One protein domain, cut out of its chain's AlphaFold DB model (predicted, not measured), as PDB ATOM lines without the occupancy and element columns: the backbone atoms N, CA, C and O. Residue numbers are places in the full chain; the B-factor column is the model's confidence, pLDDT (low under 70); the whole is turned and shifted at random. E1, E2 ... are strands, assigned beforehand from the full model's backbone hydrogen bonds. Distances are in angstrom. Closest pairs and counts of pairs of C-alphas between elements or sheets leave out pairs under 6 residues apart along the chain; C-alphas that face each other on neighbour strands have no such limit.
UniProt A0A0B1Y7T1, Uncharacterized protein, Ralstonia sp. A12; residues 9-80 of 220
ATOM      1  N   VAL A   9      51.538  -8.957 -21.625       57.44
ATOM      2  CA  VAL A   9      52.088  -7.798 -22.344       57.44
ATOM      3  C   VAL A   9      52.949  -6.990 -21.368       57.44
ATOM      4  O   VAL A   9      52.422  -6.446 -20.401       57.44
ATOM      5  N   SER A  10      54.266  -6.944 -21.590       60.41
ATOM      6  CA  SER A  10      55.218  -6.098 -20.849       60.41
ATOM      7  C   SER A  10      56.080  -5.277 -21.813       60.41
ATOM      8  O   SER A  10      56.416  -5.736 -22.907       60.41
ATOM      9  N   GLY A  11      56.412  -4.046 -21.414       59.91
ATOM     10  CA  GLY A  11      57.193  -3.085 -22.199       59.91
ATOM     11  C   GLY A  11      56.506  -1.726 -22.332       59.91
ATOM     12  O   GLY A  11      55.412  -1.514 -21.811       59.91
ATOM     13  N   SER A  12      57.153  -0.794 -23.034       68.44
ATOM     14  CA  SER A  12      56.594   0.536 -23.291       68.44
ATOM     15  C   SER A  12      55.366   0.449 -24.204       68.44
ATOM     16  O   SER A  12      55.408  -0.166 -25.276       68.44
ATOM     17  N   ALA A  13      54.271   1.084 -23.794       78.00
ATOM     18  CA  ALA A  13      53.085   1.240 -24.624       78.00
ATOM     19  C   ALA A  13      53.236   2.492 -25.499       78.00
ATOM     20  O   ALA A  13      53.214   3.610 -25.001       78.00
ATOM     21  N   VAL A  14      53.396   2.299 -26.808       80.62
ATOM     22  CA  VAL A  14      53.408   3.384 -27.807       80.62
ATOM     23  C   VAL A  14      51.985   3.700 -28.268       80.62
ATOM     24  O   VAL A  14      51.681   4.819 -28.672       80.62
ATOM     25  N   TRP A  15      51.097   2.710 -28.203       84.38
ATOM     26  CA  TRP A  15      49.702   2.850 -28.590       84.38
ATOM     27  C   TRP A  15      48.788   2.110 -27.623       84.38
ATOM     28  O   TRP A  15      49.087   0.984 -27.214       84.38
ATOM     29  N   LEU A  16      47.648   2.727 -27.317       88.06
ATOM     30  CA  LEU A  16      46.588   2.164 -26.493       88.06
ATOM     31  C   LEU A  16      45.235   2.362 -27.179       88.06
ATOM     32  O   LEU A  16      44.936   3.446 -27.677       88.06
ATOM     33  N   ALA A  17      44.399   1.326 -27.154       89.94
ATOM     34  CA  ALA A  17      42.969   1.440 -27.413       89.94
ATOM     35  C   ALA A  17      42.193   1.107 -26.149       89.94
ATOM     36  O   ALA A  17      42.406   0.059 -25.531       89.94
ATOM     37  N   GLN A  18      41.262   1.990 -25.807       87.62
ATOM     38  CA  GLN A  18      40.449   1.871 -24.610       87.62
ATOM     39  C   GLN A  18      38.968   1.979 -24.945       87.62
ATOM     40  O   GLN A  18      38.568   2.725 -25.839       87.62
ATOM     41  N   LEU A  19      38.154   1.237 -24.202       85.56
ATOM     42  CA  LEU A  19      36.715   1.460 -24.152       85.56
ATOM     43  C   LEU A  19      36.418   2.726 -23.329       85.56
ATOM     44  O   LEU A  19      37.249   3.123 -22.509       85.56
ATOM     45  N   PRO A  20      35.218   3.322 -23.447       81.75
ATOM     46  CA  PRO A  20      34.819   4.469 -22.623       81.75
ATOM     47  C   PRO A  20      34.916   4.231 -21.107       81.75
ATOM     48  O   PRO A  20      35.057   5.176 -20.340       81.75
ATOM     49  N   SER A  21      34.876   2.970 -20.667       74.69
ATOM     50  CA  SER A  21      35.079   2.571 -19.270       74.69
ATOM     51  C   SER A  21      36.537   2.655 -18.789       74.69
ATOM     52  O   SER A  21      36.803   2.410 -17.615       74.69
ATOM     53  N   GLY A  22      37.495   2.952 -19.673       76.81
ATOM     54  CA  GLY A  22      38.938   2.920 -19.398       76.81
ATOM     55  C   GLY A  22      39.577   1.536 -19.567       76.81
ATOM     56  O   GLY A  22      40.802   1.417 -19.557       76.81
ATOM     57  N   ALA A  23      38.771   0.492 -19.783       81.94
ATOM     58  CA  ALA A  23      39.233  -0.854 -20.105       81.94
ATOM     59  C   ALA A  23      40.140  -0.859 -21.345       81.94
ATOM     60  O   ALA A  23      39.754  -0.344 -22.395       81.94
ATOM     61  N   ILE A  24      41.317  -1.478 -21.240       88.50
ATOM     62  CA  ILE A  24      42.271  -1.555 -22.346       88.50
ATOM     63  C   ILE A  24      41.941  -2.767 -23.216       88.50
ATOM     64  O   ILE A  24      42.061  -3.911 -22.785       88.50
ATOM     65  N   VAL A  25      41.578  -2.508 -24.469       91.25
ATOM     66  CA  VAL A  25      41.313  -3.526 -25.499       91.25
ATOM     67  C   VAL A  25      42.426  -3.598 -26.539       91.25
ATOM     68  O   VAL A  25      42.413  -4.472 -27.400       91.25
ATOM     69  N   GLY A  26      43.421  -2.716 -26.471       89.50
ATOM     70  CA  GLY A  26      44.603  -2.814 -27.314       89.50
ATOM     71  C   GLY A  26      45.824  -2.137 -26.708       89.50
ATOM     72  O   GLY A  26      45.710  -1.057 -26.137       89.50
ATOM     73  N   ILE A  27      46.978  -2.785 -26.849       88.62
ATOM     74  CA  ILE A  27      48.294  -2.296 -26.426       88.62
ATOM     75  C   ILE A  27      49.269  -2.640 -27.542       88.62
ATOM     76  O   ILE A  27      49.466  -3.819 -27.826       88.62
ATOM     77  N   ASN A  28      49.889  -1.645 -28.174       86.56
ATOM     78  CA  ASN A  28      50.768  -1.853 -29.330       86.56
ATOM     79  C   ASN A  28      50.099  -2.775 -30.386       86.56
ATOM     80  O   ASN A  28      48.989  -2.500 -30.853       86.56
ATOM     81  N   ASP A  29      50.738  -3.899 -30.721       84.62
ATOM     82  CA  ASP A  29      50.238  -4.886 -31.689       84.62
ATOM     83  C   ASP A  29      49.289  -5.938 -31.091       84.62
ATOM     84  O   ASP A  29      48.805  -6.820 -31.807       84.62
ATOM     85  N   TYR A  30      49.011  -5.859 -29.788       87.31
ATOM     86  CA  TYR A  30      48.078  -6.733 -29.085       87.31
ATOM     87  C   TYR A  30      46.690  -6.099 -29.088       87.31
ATOM     88  O   TYR A  30      46.536  -4.948 -28.683       87.31
ATOM     89  N   ARG A  31      45.659  -6.842 -29.502       90.94
ATOM     90  CA  ARG A  31      44.263  -6.377 -29.450       90.94
ATOM     91  C   ARG A  31      43.310  -7.478 -29.019       90.94
ATOM     92  O   ARG A  31      43.399  -8.579 -29.548       90.94
ATOM     93  N   LEU A  32      42.365  -7.149 -28.151       92.50
ATOM     94  CA  LEU A  32      41.168  -7.939 -27.914       92.50
ATOM     95  C   LEU A  32      40.106  -7.545 -28.941       92.50
ATOM     96  O   LEU A  32      39.760  -6.372 -29.068       92.50
ATOM     97  N   ILE A  33      39.621  -8.521 -29.696       91.19
ATOM     98  CA  ILE A  33      38.639  -8.342 -30.765       91.19
ATOM     99  C   ILE A  33      37.540  -9.412 -30.677       91.19
ATOM    100  O   ILE A  33      37.694 -10.426 -29.990       91.19
ATOM    101  N   GLY A  34      36.465  -9.199 -31.437       87.38
ATOM    102  CA  GLY A  34      35.320 -10.107 -31.548       87.38
ATOM    103  C   GLY A  34      34.174  -9.752 -30.600       87.38
ATOM    104  O   GLY A  34      34.377  -9.112 -29.572       87.38
ATOM    105  N   ASP A  35      32.968 -10.196 -30.947       87.06
ATOM    106  CA  ASP A  35      31.730  -9.832 -30.238       87.06
ATOM    107  C   ASP A  35      31.619 -10.461 -28.839       87.06
ATOM    108  O   ASP A  35      30.802 -10.047 -28.023       87.06
ATOM    109  N   THR A  36      32.461 -11.454 -28.545       88.31
ATOM    110  CA  THR A  36      32.563 -12.127 -27.242       88.31
ATOM    111  C   THR A  36      33.683 -11.565 -26.362       88.31
ATOM    112  O   THR A  36      34.050 -12.193 -25.368       88.31
ATOM    113  N   ALA A  37      34.259 -10.416 -26.733       90.62
ATOM    114  CA  ALA A  37      35.308  -9.760 -25.968       90.62
ATOM    115  C   ALA A  37      34.832  -9.416 -24.549       90.62
ATOM    116  O   ALA A  37      33.898  -8.640 -24.357       90.62
ATOM    117  N   GLU A  38      35.520  -9.962 -23.551       92.19
ATOM    118  CA  GLU A  38      35.222  -9.754 -22.137       92.19
ATOM    119  C   GLU A  38      36.503  -9.394 -21.390       92.19
ATOM    120  O   GLU A  38      37.562  -9.994 -21.608       92.19
ATOM    121  N   LEU A  39      36.401  -8.417 -20.490       92.81
ATOM    122  CA  LEU A  39      37.493  -8.012 -19.616       92.81
ATOM    123  C   LEU A  39      37.139  -8.278 -18.156       92.81
ATOM    124  O   LEU A  39      35.982  -8.174 -17.756       92.81
ATOM    125  N   ALA A  40      38.159  -8.563 -17.358       92.56
ATOM    126  CA  ALA A  40      38.058  -8.792 -15.926       92.56
ATOM    127  C   ALA A  40      39.188  -8.070 -15.184       92.56
ATOM    128  O   ALA A  40      40.172  -7.637 -15.790       92.56
ATOM    129  N   ASP A  41      39.040  -7.967 -13.861       92.81
ATOM    130  CA  ASP A  41      40.061  -7.428 -12.957       92.81
ATOM    131  C   ASP A  41      40.534  -6.020 -13.363       92.81
ATOM    132  O   ASP A  41      41.723  -5.712 -13.357       92.81
ATOM    133  N   LEU A  42      39.592  -5.174 -13.792       92.75
ATOM    134  CA  LEU A  42      39.877  -3.842 -14.314       92.75
ATOM    135  C   LEU A  42      40.206  -2.871 -13.185       92.75
ATOM    136  O   LEU A  42      39.328  -2.479 -12.415       92.75
ATOM    137  N   TYR A  43      41.450  -2.409 -13.151       91.12
ATOM    138  CA  TYR A  43      41.878  -1.359 -12.238       91.12
ATOM    139  C   TYR A  43      42.460  -0.195 -13.024       91.12
ATOM    140  O   TYR A  43      43.398  -0.352 -13.810       91.12
ATOM    141  N   HIS A  44      41.912   0.987 -12.767       87.69
ATOM    142  CA  HIS A  44      42.301   2.227 -13.411       87.69
ATOM    143  C   HIS A  44      42.630   3.264 -12.339       87.69
ATOM    144  O   HIS A  44      41.775   3.671 -11.554       87.69
ATOM    145  N   HIS A  45      43.887   3.689 -12.326       86.00
ATOM    146  CA  HIS A  45      44.386   4.798 -11.534       86.00
ATOM    147  C   HIS A  45      45.113   5.787 -12.447       86.00
ATOM    148  O   HIS A  45      45.574   5.455 -13.537       86.00
ATOM    149  N   ARG A  46      45.242   7.037 -12.005       83.81
ATOM    150  CA  ARG A  46      46.000   8.036 -12.762       83.81
ATOM    151  C   ARG A  46      47.449   7.558 -12.960       83.81
ATOM    152  O   ARG A  46      48.140   7.235 -11.986       83.81
ATOM    153  N   GLY A  47      47.885   7.485 -14.216       84.31
ATOM    154  CA  GLY A  47      49.211   6.997 -14.611       84.31
ATOM    155  C   GLY A  47      49.412   5.479 -14.502       84.31
ATOM    156  O   GLY A  47      50.552   5.015 -14.475       84.31
ATOM    157  N   TYR A  48      48.345   4.695 -14.298       87.56
ATOM    158  CA  TYR A  48      48.440   3.241 -14.192       87.56
ATOM    159  C   TYR A  48      47.125   2.519 -14.481       87.56
ATOM    160  O   TYR A  48      46.093   2.799 -13.872       87.56
ATOM    161  N   MET A  49      47.182   1.494 -15.322       89.88
ATOM    162  CA  MET A  49      46.055   0.607 -15.571       89.88
ATOM    163  C   MET A  49      46.510  -0.835 -15.683       89.88
ATOM    164  O   MET A  49      47.554  -1.127 -16.256       89.88
ATOM    165  N   HIS A  50      45.699  -1.758 -15.192       91.56
ATOM    166  CA  HIS A  50      45.896  -3.174 -15.460       91.56
ATOM    167  C   HIS A  50      44.577  -3.917 -15.451       91.56
ATOM    168  O   HIS A  50      43.538  -3.392 -15.044       91.56
ATOM    169  N   GLY A  51      44.645  -5.144 -15.932       92.06
ATOM    170  CA  GLY A  51      43.536  -6.064 -15.895       92.06
ATOM    171  C   GLY A  51      43.804  -7.243 -16.796       92.06
ATOM    172  O   GLY A  51      44.955  -7.616 -17.058       92.06
ATOM    173  N   ARG A  52      42.712  -7.842 -17.256       91.75
ATOM    174  CA  ARG A  52      42.772  -9.110 -17.953       91.75
ATOM    175  C   ARG A  52      41.738  -9.200 -19.058       91.75
ATOM    176  O   ARG A  52      40.573  -8.873 -18.858       91.75
ATOM    177  N   TRP A  53      42.153  -9.695 -20.216       92.94
ATOM    178  CA  TRP A  53      41.231 -10.184 -21.238       92.94
ATOM    179  C   TRP A  53      40.798 -11.591 -20.834       92.94
ATOM    180  O   TRP A  53      41.644 -12.480 -20.716       92.94
ATOM    181  N   ALA A  54      39.505 -11.754 -20.564       91.56
ATOM    182  CA  ALA A  54      38.901 -12.959 -19.999       91.56
ATOM    183  C   ALA A  54      38.188 -13.826 -21.044       91.56
ATOM    184  O   ALA A  54      38.041 -15.031 -20.861       91.56
ATOM    185  N   ARG A  55      37.740 -13.222 -22.149       92.31
ATOM    186  CA  ARG A  55      37.113 -13.929 -23.271       92.31
ATOM    187  C   ARG A  55      37.266 -13.131 -24.559       92.31
ATOM    188  O   ARG A  55      37.451 -11.917 -24.509       92.31
ATOM    189  N   GLY A  56      37.199 -13.809 -25.702       91.81
ATOM    190  CA  GLY A  56      37.223 -13.201 -27.033       91.81
ATOM    191  C   GLY A  56      38.374 -13.730 -27.878       91.81
ATOM    192  O   GLY A  56      38.815 -14.868 -27.707       91.81
ATOM    193  N   MET A  57      38.878 -12.897 -28.788       91.81
ATOM    194  CA  MET A  57      40.026 -13.229 -29.629       91.81
ATOM    195  C   MET A  57      41.143 -12.204 -29.423       91.81
ATOM    196  O   MET A  57      40.948 -11.009 -29.620       91.81
ATOM    197  N   ALA A  58      42.337 -12.661 -29.062       90.00
ATOM    198  CA  ALA A  58      43.538 -11.844 -29.005       90.00
ATOM    199  C   ALA A  58      44.238 -11.871 -30.368       90.00
ATOM    200  O   ALA A  58      44.732 -12.913 -30.805       90.00
ATOM    201  N   ARG A  59      44.319 -10.722 -31.038       89.94
ATOM    202  CA  ARG A  59      45.224 -10.516 -32.169       89.94
ATOM    203  C   ARG A  59      46.589 -10.093 -31.641       89.94
ATOM    204  O   ARG A  59      46.680  -9.109 -30.918       89.94
ATOM    205  N   ILE A  60      47.626 -10.840 -31.999       85.69
ATOM    206  CA  ILE A  60      49.012 -10.656 -31.566       85.69
ATOM    207  C   ILE A  60      49.878 -10.622 -32.822       85.69
ATOM    208  O   ILE A  60      50.208 -11.670 -33.387       85.69
ATOM    209  N   GLY A  61      50.188  -9.418 -33.306       82.19
ATOM    210  CA  GLY A  61      50.788  -9.253 -34.629       82.19
ATOM    211  C   GLY A  61      49.892  -9.865 -35.712       82.19
ATOM    212  O   GLY A  61      48.729  -9.484 -35.853       82.19
ATOM    213  N   SER A  62      50.414 -10.845 -36.452       84.12
ATOM    214  CA  SER A  62      49.671 -11.580 -37.488       84.12
ATOM    215  C   SER A  62      48.870 -12.781 -36.973       84.12
ATOM    216  O   SER A  62      48.129 -13.387 -37.743       84.12
ATOM    217  N   GLN A  63      49.006 -13.151 -35.696       87.69
ATOM    218  CA  GLN A  63      48.312 -14.303 -35.121       87.69
ATOM    219  C   GLN A  63      47.009 -13.885 -34.447       87.69
ATOM    220  O   GLN A  63      46.936 -12.839 -33.808       87.69
ATOM    221  N   THR A  64      45.998 -14.746 -34.512       89.81
ATOM    222  CA  THR A  64      44.770 -14.608 -33.726       89.81
ATOM    223  C   THR A  64      44.605 -15.843 -32.851       89.81
ATOM    224  O   THR A  64      44.710 -16.969 -33.335       89.81
ATOM    225  N   LYS A  65      44.399 -15.635 -31.550       88.56
ATOM    226  CA  LYS A  65      44.281 -16.692 -30.541       88.56
ATOM    227  C   LYS A  65      43.010 -16.499 -29.737       88.56
ATOM    228  O   LYS A  65      42.647 -15.368 -29.435       88.56
ATOM    229  N   GLN A  66      42.358 -17.595 -29.376       89.25
ATOM    230  CA  GLN A  66      41.240 -17.547 -28.442       89.25
ATOM    231  C   GLN A  66      41.724 -17.087 -27.060       89.25
ATOM    232  O   GLN A  66      42.859 -17.366 -26.660       89.25
ATOM    233  N   VAL A  67      40.856 -16.363 -26.365       89.12
ATOM    234  CA  VAL A  67      41.003 -15.942 -24.972       89.12
ATOM    235  C   VAL A  67      39.882 -16.579 -24.162       89.12
ATOM    236  O   VAL A  67      38.741 -16.632 -24.629       89.12
ATOM    237  N   GLY A  68      40.205 -17.019 -22.950       84.50
ATOM    238  CA  GLY A  68      39.272 -17.685 -22.049       84.50
ATOM    239  C   GLY A  68      39.210 -19.197 -22.255       84.50
ATOM    240  O   GLY A  68      39.909 -19.765 -23.099       84.50
ATOM    241  N   ASP A  69      38.376 -19.852 -21.450       80.81
ATOM    242  CA  ASP A  69      38.202 -21.310 -21.420       80.81
ATOM    243  C   ASP A  69      39.558 -22.051 -21.328       80.81
ATOM    244  O   ASP A  69      40.452 -21.644 -20.580       80.81
ATOM    245  N   ASP A  70      39.749 -23.117 -22.109       78.31
ATOM    246  CA  ASP A  70      41.001 -23.884 -22.168       78.31
ATOM    247  C   ASP A  70      42.193 -23.058 -22.710       78.31
ATOM    248  O   ASP A  70      43.357 -23.398 -22.465       78.31
ATOM    249  N   ALA A  71      41.934 -21.964 -23.438       78.44
ATOM    250  CA  ALA A  71      42.977 -21.088 -23.975       78.44
ATOM    251  C   ALA A  71      43.548 -20.134 -22.915       78.44
ATOM    252  O   ALA A  71      44.679 -19.666 -23.068       78.44
ATOM    253  N   GLY A  72      42.815 -19.918 -21.819       82.19
ATOM    254  CA  GLY A  72      43.192 -19.064 -20.701       82.19
ATOM    255  C   GLY A  72      43.254 -17.575 -21.044       82.19
ATOM    256  O   GLY A  72      42.996 -17.132 -22.164       82.19
ATOM    257  N   ASP A  73      43.616 -16.794 -20.035       88.81
ATOM    258  CA  ASP A  73      43.433 -15.345 -20.064       88.81
ATOM    259  C   ASP A  73      44.731 -14.583 -20.326       88.81
ATOM    260  O   ASP A  73      45.825 -15.079 -20.041       88.81
ATOM    261  N   TYR A  74      44.610 -13.346 -20.813       88.94
ATOM    262  CA  TYR A  74      45.749 -12.464 -21.085       88.94
ATOM    263  C   TYR A  74      45.779 -11.330 -20.081       88.94
ATOM    264  O   TYR A  74      44.836 -10.549 -19.997       88.94
ATOM    265  N   HIS A  75      46.877 -11.224 -19.346       90.88
ATOM    266  CA  HIS A  75      47.064 -10.164 -18.367       90.88
ATOM    267  C   HIS A  75      47.863  -9.025 -18.970       90.88
ATOM    268  O   HIS A  75      48.833  -9.243 -19.704       90.88
ATOM    269  N   TYR A  76      47.467  -7.808 -18.636       88.25
ATOM    270  CA  TYR A  76      48.129  -6.612 -19.115       88.25
ATOM    271  C   TYR A  76      48.300  -5.603 -17.993       88.25
ATOM    272  O   TYR A  76      47.491  -5.522 -17.072       88.25
ATOM    273  N   ALA A  77      49.342  -4.793 -18.122       89.50
ATOM    274  CA  ALA A  77      49.543  -3.611 -17.312       89.50
ATOM    275  C   ALA A  77      50.168  -2.514 -18.172       89.50
ATOM    276  O   ALA A  77      51.020  -2.784 -19.015       89.50
ATOM    277  N   VAL A  78      49.737  -1.284 -17.940       89.00
ATOM    278  CA  VAL A  78      50.262  -0.065 -18.543       89.00
ATOM    279  C   VAL A  78      50.557   0.885 -17.402       89.00
ATOM    280  O   VAL A  78      49.737   1.068 -16.502       89.00
ATOM    281  N   ILE A  79      51.753   1.446 -17.410       88.00
ATOM    282  CA  ILE A  79      52.272   2.237 -16.310       88.00
ATOM    283  C   ILE A  79      53.056   3.410 -16.874       88.00
ATOM    284  O   ILE A  79      53.935   3.222 -17.715       88.00
ATOM    285  N   ASP A  80      52.727   4.605 -16.403       88.31
ATOM    286  CA  ASP A  80      53.372   5.830 -16.851       88.31
ATOM    287  C   ASP A  80      54.527   6.188 -15.917       88.31
ATOM    288  O   ASP A  80      54.424   6.087 -14.690       88.31
TER     289      ASP A  80
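AT A GLANCE: This is residues 9 to 80 of the 220 residues of an uncharacterized protein of Ralstonia sp. A12 (UniProt A0A0B1Y7T1). A long hairpin, E3 and E4, bends sharply within both strands and folds one twisted sheet into two wings. In one wing E6 runs beside residues 48 to 53 of E4; in the other, E5 folds back beside residues 55 to 59 of E4, and the short hairpin E1 and E2 lies with E2 beside residues 30 to 32 of E3. The printed part has 72 residues, with no named helix and six named strands, E1 to E6 in chain order. The class is all strand, and the branched sheet is antiparallel at each neighbour pair. It is compact, with a radius of gyration of the C-alphas of 11.4 A and spans of 33 by 23 by 19 A.

IN THESE COORDINATES: E3, residues 30 to 45, spans 21.3 A and bends by 132 degrees at residue 34. E4, residues 48 to 60, spans 22.3 A and bends by 117 degrees at residue 57. E6, residues 74 to 79, spans 16.8 A and ends at C-alpha 79 (52.272, 2.237, -16.310). E5, residues 63 to 67, spans 12.6 A. E2 is residues 24 to 27, 7.3 A, and E1 is residues 16 to 18, 6.4 A, beginning at C-alpha 16 (46.588, 2.164, -26.493).

HOW THE PARTS SIT: E1 to E5 form a meander, each strand the antiparallel neighbour of the one before. In the hairpin of E3 and E4, N 40 and O 52 are 2.9 A apart, within hydrogen-bond range. On the other side of E4 from E3 are E6, with N 49 and O 78 at 2.8 A, and E5, with N 58 and O 65 at 2.8 A. E2 pairs with E3 through N 32 and O 25, 2.8 A, and with E1 through N 17 and O 26, 2.9 A. E1 and E6 are apart.

THE WHOLE: The C-alphas farthest apart, of Arg 46 and Asp 70, are 33.7 A apart. The printed part has no cut and no long link. Mean pLDDT of the printed part is 86.1; residues 9 to 12 are under 70.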